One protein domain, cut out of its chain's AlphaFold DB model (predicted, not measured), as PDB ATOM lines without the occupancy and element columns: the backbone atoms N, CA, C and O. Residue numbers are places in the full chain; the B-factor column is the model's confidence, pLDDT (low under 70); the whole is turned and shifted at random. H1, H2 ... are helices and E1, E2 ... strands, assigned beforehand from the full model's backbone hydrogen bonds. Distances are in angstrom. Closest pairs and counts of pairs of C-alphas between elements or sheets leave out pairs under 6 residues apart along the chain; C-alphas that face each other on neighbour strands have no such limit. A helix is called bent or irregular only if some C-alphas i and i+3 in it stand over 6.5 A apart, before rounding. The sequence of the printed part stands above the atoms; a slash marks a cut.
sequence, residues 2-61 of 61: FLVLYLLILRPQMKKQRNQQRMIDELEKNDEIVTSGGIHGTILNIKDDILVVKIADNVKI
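This is residues 2 to 61 of the 61 residues of the protein "Preprotein translocase subunit YajC" of Gemmatimonadetes bacterium (UniProt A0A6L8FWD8). Start at Phe 2 and you follow one long straight helix, H1, whose residues 2 to 23 stick out like a handle from a small head, a strongly twisted antiparallel sheet of three short strands. The helix makes most of the length; the head, with E2 in the middle between E1 and E3, lies beyond the helix's last residues. The printed part has 60 residues with one named helix and three named strands, in the order H1, E1, E2, E3 along the chain, and its class is mixed, helices and strands. The whole is extended, with a radius of gyration of the C-alphas of 16.2 A, and spans 54 by 22 by 15 A, a rod.

Look first at H1, residues 2 to 25, of which residues 2 to 23 stand free. In its backbone 18 of 20 O i to N i+4 pairs are within hydrogen-bond range. A short link leads to E1, residues 32 to 34, an edge strand. A tight link then joins it to E2, residues 40 to 47, and the two form an antiparallel hairpin; look for N 33 and O 41 at 2.8 A. E2 bends by 64 degrees at residue 44. After a second tight link comes E3, residues 50 to 56, the other edge strand. E2 and E3 are also an antiparallel hairpin, with N 44 and O 52 at 2.8 A and N 50 and O 47 at 2.8 A. The pairing is staggered: E2 pairs with E1 over residues 40 to 42 and with E3 over residues 42 to 47. The three strands form a meander, each strand the antiparallel neighbour of the one before. The sheet is only just strongly twisted, its C-alphas lying up to 4.5 A off the best plane. H1 is not on the sheet, and it is apart from E2 and from E3.

Find C-alpha 2 at (99.797, -77.749, 78.968); from there H1 runs 34.7 A to C-alpha 25 at (79.946, -105.042, 71.076). It is neither bent nor irregular, but only just: C-alphas 9 and 12 are 6.0 A apart. Glu 32 to Val 34 make E1, His 40 to Lys 47 make E2, 19.6 A long, and Ile 50 to Ala 56 make E3, 18.7 A long, ending at C-alpha 56 at (90.132, -126.679, 70.551). Beyond it, residues 59 to 60 pair antiparallel with residues 54 to 56 of E3.

The two C-alphas farthest apart are those of Phe 2 and Asn 58, at 54.4 A. Without residues 2 to 23 the body spans 24 by 18 by 15 A. The printed part has no cut, and no link is long. The mean pLDDT of the printed part is 80.3; look to residues 57 to 61, which are under 70, for the low confidence.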
ATOM      1  N   PHE A   2     100.202 -76.421  78.459       81.19
ATOM      2  CA  PHE A   2      99.797 -77.749  78.968       81.19
ATOM      3  C   PHE A   2      98.465 -78.302  78.423       81.19
ATOM      4  O   PHE A   2      98.356 -79.502  78.193       81.19
ATOM      5  N   LEU A   3      97.469 -77.446  78.159       84.81
ATOM      6  CA  LEU A   3      96.138 -77.887  77.713       84.81
ATOM      7  C   LEU A   3      96.161 -78.581  76.337       84.81
ATOM      8  O   LEU A   3      95.452 -79.557  76.112       84.81
ATOM      9  N   VAL A   4      97.006 -78.089  75.425       85.25
ATOM     10  CA  VAL A   4      97.150 -78.635  74.066       85.25
ATOM     11  C   VAL A   4      97.843 -79.998  74.106       85.25
ATOM     12  O   VAL A   4      97.362 -80.941  73.488       85.25
ATOM     13  N   LEU A   5      98.917 -80.137  74.893       83.06
ATOM     14  CA  LEU A   5      99.611 -81.416  75.080       83.06
ATOM     15  C   LEU A   5      98.713 -82.463  75.765       83.06
ATOM     16  O   LEU A   5      98.687 -83.620  75.355       83.06
ATOM     17  N   TYR A   6      97.918 -82.048  76.755       79.56
ATOM     18  CA  TYR A   6      96.957 -82.910  77.445       79.56
ATOM     19  C   TYR A   6      95.849 -83.421  76.509       79.56
ATOM     20  O   TYR A   6      95.553 -84.615  76.488       79.56
ATOM     21  N   LEU A   7      95.282 -82.548  75.669       82.44
ATOM     22  CA  LEU A   7      94.278 -82.939  74.674       82.44
ATOM     23  C   LEU A   7      94.835 -83.905  73.621       82.44
ATOM     24  O   LEU A   7      94.108 -84.797  73.183       82.44
ATOM     25  N   LEU A   8      96.108 -83.758  73.234       82.38
ATOM     26  CA  LEU A   8      96.767 -84.659  72.286       82.38
ATOM     27  C   LEU A   8      97.002 -86.067  72.850       82.38
ATOM     28  O   LEU A   8      96.971 -87.012  72.072       82.38
ATOM     29  N   ILE A   9      97.187 -86.226  74.164       82.25
ATOM     30  CA  ILE A   9      97.379 -87.538  74.813       82.25
ATOM     31  C   ILE A   9      96.039 -88.179  75.212       82.25
ATOM     32  O   ILE A   9      95.851 -89.384  75.047       82.25
ATOM     33  N   LEU A  10      95.063 -87.395  75.675       81.25
ATOM     34  CA  LEU A  10      93.780 -87.928  76.147       81.25
ATOM     35  C   LEU A  10      92.868 -88.402  74.996       81.25
ATOM     36  O   LEU A  10      92.204 -89.435  75.102       81.25
ATOM     37  N   ARG A  11      92.849 -87.689  73.857       78.81
ATOM     38  CA  ARG A  11      92.080 -88.090  72.657       78.81
ATOM     39  C   ARG A  11      92.418 -89.491  72.128       78.81
ATOM     40  O   ARG A  11      91.477 -90.245  71.871       78.81
ATOM     41  N   PRO A  12      93.695 -89.862  71.905       80.06
ATOM     42  CA  PRO A  12      94.030 -91.183  71.381       80.06
ATOM     43  C   PRO A  12      93.668 -92.295  72.365       80.06
ATOM     44  O   PRO A  12      93.217 -93.352  71.927       80.06
ATOM     45  N   GLN A  13      93.766 -92.048  73.675       80.31
ATOM     46  CA  GLN A  13      93.372 -93.022  74.691       80.31
ATOM     47  C   GLN A  13      91.858 -93.280  74.675       80.31
ATOM     48  O   GLN A  13      91.428 -94.429  74.588       80.31
ATOM     49  N   MET A  14      91.054 -92.211  74.638       78.88
ATOM     50  CA  MET A  14      89.594 -92.300  74.511       78.88
ATOM     51  C   MET A  14      89.173 -93.011  73.217       78.88
ATOM     52  O   MET A  14      88.224 -93.792  73.216       78.88
ATOM     53  N   LYS A  15      89.886 -92.778  72.106       79.88
ATOM     54  CA  LYS A  15      89.617 -93.450  70.826       79.88
ATOM     55  C   LYS A  15      89.945 -94.944  70.892       79.88
ATOM     56  O   LYS A  15      89.151 -95.748  70.420       79.88
ATOM     57  N   LYS A  16      91.069 -95.320  71.513       83.31
ATOM     58  CA  LYS A  16      91.461 -96.726  71.689       83.31
ATOM     59  C   LYS A  16      90.456 -97.485  72.558       83.31
ATOM     60  O   LYS A  16      90.039 -98.567  72.169       83.31
ATOM     61  N   GLN A  17      90.014 -96.893  73.669       82.12
ATOM     62  CA  GLN A  17      89.010 -97.508  74.545       82.12
ATOM     63  C   GLN A  17      87.659 -97.671  73.840       82.12
ATOM     64  O   GLN A  17      87.071 -98.744  73.890       82.12
ATOM     65  N   ARG A  18      87.192 -96.645  73.118       82.56
ATOM     66  CA  ARG A  18      85.944 -96.735  72.341       82.56
ATOM     67  C   ARG A  18      86.013 -97.783  71.234       82.56
ATOM     68  O   ARG A  18      85.027 -98.461  70.994       82.56
ATOM     69  N   ASN A  19      87.156 -97.909  70.567       84.12
ATOM     70  CA  ASN A  19      87.350 -98.930  69.541       84.12
ATOM     71  C   ASN A  19      87.377-100.339  70.145       84.12
ATOM     72  O   ASN A  19      86.789-101.239  69.566       84.12
ATOM     73  N   GLN A  20      88.013-100.517  71.307       81.50
ATOM     74  CA  GLN A  20      88.000-101.787  72.037       81.50
ATOM     75  C   GLN A  20      86.575-102.173  72.441       81.50
ATOM     76  O   GLN A  20      86.182-103.314  72.248       81.50
ATOM     77  N   GLN A  21      85.805-101.215  72.965       82.75
ATOM     78  CA  GLN A  21      84.422-101.455  73.366       82.75
ATOM     79  C   GLN A  21      83.559-101.839  72.163       82.75
ATOM     80  O   GLN A  21      82.898-102.863  72.204       82.75
ATOM     81  N   ARG A  22      83.657-101.093  71.055       85.44
ATOM     82  CA  ARG A  22      82.958-101.437  69.808       85.44
ATOM     83  C   ARG A  22      83.331-102.814  69.287       85.44
ATOM     84  O   ARG A  22      82.454-103.541  68.868       85.44
ATOM     85  N   MET A  23      84.615-103.170  69.345       83.31
ATOM     86  CA  MET A  23      85.071-104.491  68.927       83.31
ATOM     87  C   MET A  23      84.416-105.599  69.754       83.31
ATOM     88  O   MET A  23      84.142-106.640  69.189       83.31
ATOM     89  N   ILE A  24      84.179-105.385  71.055       81.19
ATOM     90  CA  ILE A  24      83.475-106.337  71.930       81.19
ATOM     91  C   ILE A  24      81.974-106.354  71.615       81.19
ATOM     92  O   ILE A  24      81.387-107.429  71.548       81.19
ATOM     93  N   ASP A  25      81.372-105.184  71.394       81.06
ATOM     94  CA  ASP A  25      79.946-105.042  71.076       81.06
ATOM     95  C   ASP A  25      79.590-105.623  69.691       81.06
ATOM     96  O   ASP A  25      78.455-106.036  69.470       81.06
ATOM     97  N   GLU A  26      80.548-105.644  68.759       84.38
ATOM     98  CA  GLU A  26      80.422-106.215  67.411       84.38
ATOM     99  C   GLU A  26      80.685-107.730  67.369       84.38
ATOM    100  O   GLU A  26      80.542-108.324  66.304       84.38
ATOM    101  N   LEU A  27      81.067-108.366  68.486       83.44
ATOM    102  CA  LEU A  27      81.284-109.814  68.520       83.44
ATOM    103  C   LEU A  27      79.961-110.569  68.407       83.44
ATOM    104  O   LEU A  27      79.042-110.376  69.205       83.44
ATOM    105  N   GLU A  28      79.914-111.522  67.484       82.38
ATOM    106  CA  GLU A  28      78.777-112.406  67.283       82.38
ATOM    107  C   GLU A  28      79.140-113.881  67.509       82.38
ATOM    108  O   GLU A  28      80.293-114.295  67.661       82.38
ATOM    109  N   LYS A  29      78.108-114.729  67.579       83.44
ATOM    110  CA  LYS A  29      78.317-116.178  67.655       83.44
ATOM    111  C   LYS A  29      78.948-116.664  66.353       83.44
ATOM    112  O   LYS A  29      78.441-116.363  65.279       83.44
ATOM    113  N   ASN A  30      79.923-117.558  66.480       84.44
ATOM    114  CA  ASN A  30      80.774-118.107  65.421       84.44
ATOM    115  C   ASN A  30      81.925-117.206  64.957       84.44
ATOM    116  O   ASN A  30      82.665-117.628  64.072       84.44
ATOM    117  N   ASP A  31      82.143-116.048  65.581       86.56
ATOM    118  CA  ASP A  31      83.337-115.258  65.288       86.56
ATOM    119  C   ASP A  31      84.598-115.917  65.845       86.56
ATOM    120  O   ASP A  31      84.617-116.442  66.967       86.56
ATOM    121  N   GLU A  32      85.665-115.870  65.049       86.12
ATOM    122  CA  GLU A  32      87.006-116.250  65.474       86.12
ATOM    123  C   GLU A  32      87.679-115.078  66.185       86.12
ATOM    124  O   GLU A  32      87.831-113.984  65.642       86.12
ATOM    125  N   ILE A  33      88.121-115.326  67.413       86.31
ATOM    126  CA  ILE A  33      88.765-114.336  68.262       86.31
ATOM    127  C   ILE A  33      90.125-114.822  68.744       86.31
ATOM    128  O   ILE A  33      90.369-116.014  68.943       86.31
ATOM    129  N   VAL A  34      91.007-113.856  68.987       86.00
ATOM    130  CA  VAL A  34      92.270-114.078  69.684       86.00
ATOM    131  C   VAL A  34      92.190-113.363  71.019       86.00
ATOM    132  O   VAL A  34      92.040-112.144  71.086       86.00
ATOM    133  N   THR A  35      92.266-114.129  72.099       84.88
ATOM    134  CA  THR A  35      92.308-113.562  73.449       84.88
ATOM    135  C   THR A  35      93.659-112.890  73.704       84.88
ATOM    136  O   THR A  35      94.672-113.231  73.093       84.88
ATOM    137  N   SER A  36      93.718-111.988  74.684       80.44
ATOM    138  CA  SER A  36      94.962-111.320  75.099       80.44
ATOM    139  C   SER A  36      96.084-112.279  75.534       80.44
ATOM    140  O   SER A  36      97.238-111.870  75.598       80.44
ATOM    141  N   GLY A  37      95.757-113.541  75.838       78.06
ATOM    142  CA  GLY A  37      96.721-114.600  76.150       78.06
ATOM    143  C   GLY A  37      97.296-115.324  74.927       78.06
ATOM    144  O   GLY A  37      98.049-116.275  75.103       78.06
ATOM    145  N   GLY A  38      96.936-114.920  73.702       81.88
ATOM    146  CA  GLY A  38      97.354-115.581  72.458       81.88
ATOM    147  C   GLY A  38      96.544-116.833  72.116       81.88
ATOM    148  O   GLY A  38      96.942-117.614  71.258       81.88
ATOM    149  N   ILE A  39      95.415-117.046  72.792       82.38
ATOM    150  CA  ILE A  39      94.548-118.195  72.542       82.38
ATOM    151  C   ILE A  39      93.595-117.858  71.399       82.38
ATOM    152  O   ILE A  39      92.859-116.876  71.499       82.38
ATOM    153  N   HIS A  40      93.594-118.696  70.365       84.69
ATOM    154  CA  HIS A  40      92.659-118.643  69.246       84.69
ATOM    155  C   HIS A  40      91.423-119.487  69.563       84.69
ATOM    156  O   HIS A  40      91.553-120.607  70.055       84.69
ATOM    157  N   GLY A  41      90.232-118.972  69.284       86.12
ATOM    158  CA  GLY A  41      89.006-119.735  69.466       86.12
ATOM    159  C   GLY A  41      87.796-119.098  68.800       86.12
ATOM    160  O   GLY A  41      87.865-117.982  68.303       86.12
ATOM    161  N   THR A  42      86.683-119.819  68.810       87.31
ATOM    162  CA  THR A  42      85.415-119.411  68.204       87.31
ATOM    163  C   THR A  42      84.365-119.159  69.281       87.31
ATOM    164  O   THR A  42      84.198-119.975  70.193       87.31
ATOM    165  N   ILE A  43      83.615-118.064  69.182       87.69
ATOM    166  CA  ILE A  43      82.541-117.746  70.129       87.69
ATOM    167  C   ILE A  43      81.371-118.716  69.929       87.69
ATOM    168  O   ILE A  43      80.723-118.730  68.888       87.69
ATOM    169  N   LEU A  44      81.056-119.524  70.941       85.62
ATOM    170  CA  LEU A  44      79.899-120.428  70.926       85.62
ATOM    171  C   LEU A  44      78.629-119.743  71.425       85.62
ATOM    172  O   LEU A  44      77.527-120.012  70.942       85.62
ATOM    173  N   ASN A  45      78.761-118.902  72.449       82.56
ATOM    174  CA  ASN A  45      77.627-118.216  73.041       82.56
ATOM    175  C   ASN A  45      78.068-116.923  73.718       82.56
ATOM    176  O   ASN A  45      79.150-116.862  74.294       82.56
ATOM    177  N   ILE A  46      77.188-115.930  73.688       83.06
ATOM    178  CA  ILE A  46      77.363-114.644  74.357       83.06
ATOM    179  C   ILE A  46      76.199-114.526  75.327       83.06
ATOM    180  O   ILE A  46      75.041-114.687  74.928       83.06
ATOM    181  N   LYS A  47      76.504-114.345  76.608       82.00
ATOM    182  CA  LYS A  47      75.503-114.203  77.655       82.00
ATOM    183  C   LYS A  47      75.908-113.053  78.562       82.00
ATOM    184  O   LYS A  47      76.819-113.204  79.370       82.00
ATOM    185  N   ASP A  48      75.224-111.926  78.405       78.19
ATOM    186  CA  ASP A  48      75.540-110.673  79.091       78.19
ATOM    187  C   ASP A  48      77.029-110.317  78.896       78.19
ATOM    188  O   ASP A  48      77.469-110.169  77.759       78.19
ATOM    189  N   ASP A  49      77.809-110.265  79.977       78.56
ATOM    190  CA  ASP A  49      79.257-109.990  79.977       78.56
ATOM    191  C   ASP A  49      80.137-111.256  79.879       78.56
ATOM    192  O   ASP A  49      81.360-111.200  80.029       78.56
ATOM    193  N   ILE A  50      79.533-112.429  79.662       79.62
ATOM    194  CA  ILE A  50      80.225-113.720  79.619       79.62
ATOM    195  C   ILE A  50      80.210-114.270  78.191       79.62
ATOM    196  O   ILE A  50      79.161-114.619  77.641       79.62
ATOM    197  N   LEU A  51      81.400-114.415  77.608       81.19
ATOM    198  CA  LEU A  51      81.613-115.073  76.319       81.19
ATOM    199  C   LEU A  51      82.074-116.513  76.546       81.19
ATOM    200  O   LEU A  51      83.062-116.753  77.230       81.19
ATOM    201  N   VAL A  52      81.373-117.471  75.943       84.00
ATOM    202  CA  VAL A  52      81.781-118.879  75.917       84.00
ATOM    203  C   VAL A  52      82.554-119.120  74.630       84.00
ATOM    204  O   VAL A  52      81.976-119.029  73.544       84.00
ATOM    205  N   VAL A  53      83.838-119.457  74.744       84.50
ATOM    206  CA  VAL A  53      84.743-119.597  73.595       84.50
ATOM    207  C   VAL A  53      85.227-121.043  73.473       84.50
ATOM    208  O   VAL A  53      85.628-121.676  74.451       84.50
ATOM    209  N   LYS A  54      85.190-121.589  72.255       80.75
ATOM    210  CA  LYS A  54      85.767-122.892  71.908       80.75
ATOM    211  C   LYS A  54      87.167-122.696  71.348       80.75
ATOM    212  O   LYS A  54      87.318-122.063  70.316       80.75
ATOM    213  N   ILE A  55      88.171-123.273  71.994       76.81
ATOM    214  CA  ILE A  55      89.587-123.043  71.658       76.81
ATOM    215  C   ILE A  55      90.190-124.225  70.884       76.81
ATOM    216  O   ILE A  55      91.005-124.057  69.986       76.81
ATOM    217  N   ALA A  56      89.766-125.440  71.223       70.44
ATOM    218  CA  ALA A  56      90.132-126.679  70.551       70.44
ATOM    219  C   ALA A  56      89.015-127.703  70.774       70.44
ATOM    220  O   ALA A  56      88.192-127.537  71.687       70.44
ATOM    221  N   ASP A  57      88.986-128.774  69.978       58.88
ATOM    222  CA  ASP A  57      88.121-129.917  70.259       58.88
ATOM    223  C   ASP A  57      88.431-130.425  71.672       58.88
ATOM    224  O   ASP A  57      89.480-131.008  71.924       58.88
ATOM    225  N   ASN A  58      87.499-130.154  72.594       54.28
ATOM    226  CA  ASN A  58      87.506-130.527  74.011       54.28
ATOM    227  C   ASN A  58      88.083-129.526  75.041       54.28
ATOM    228  O   ASN A  58      88.263-129.904  76.197       54.28
ATOM    229  N   VAL A  59      88.289-128.247  74.699       58.44
ATOM    230  CA  VAL A  59      88.595-127.197  75.700       58.44
ATOM    231  C   VAL A  59      87.507-126.120  75.683       58.44
ATOM    232  O   VAL A  59      87.348-125.402  74.694       58.44
ATOM    233  N   LYS A  60      86.740-126.039  76.778       55.59
ATOM    234  CA  LYS A  60      85.755-124.982  77.060       55.59
ATOM    235  C   LYS A  60      86.286-124.153  78.228       55.59
ATOM    236  O   LYS A  60      86.547-124.733  79.283       55.59
ATOM    237  N   ILE A  61      86.456-122.849  78.029       59.75
ATOM    238  CA  ILE A  61      86.816-121.873  79.070       59.75
ATOM    239  C   ILE A  61      85.695-120.842  79.143       59.75
ATOM    240  O   ILE A  61      85.160-120.499  78.061       59.75
TER     241      ILE A  61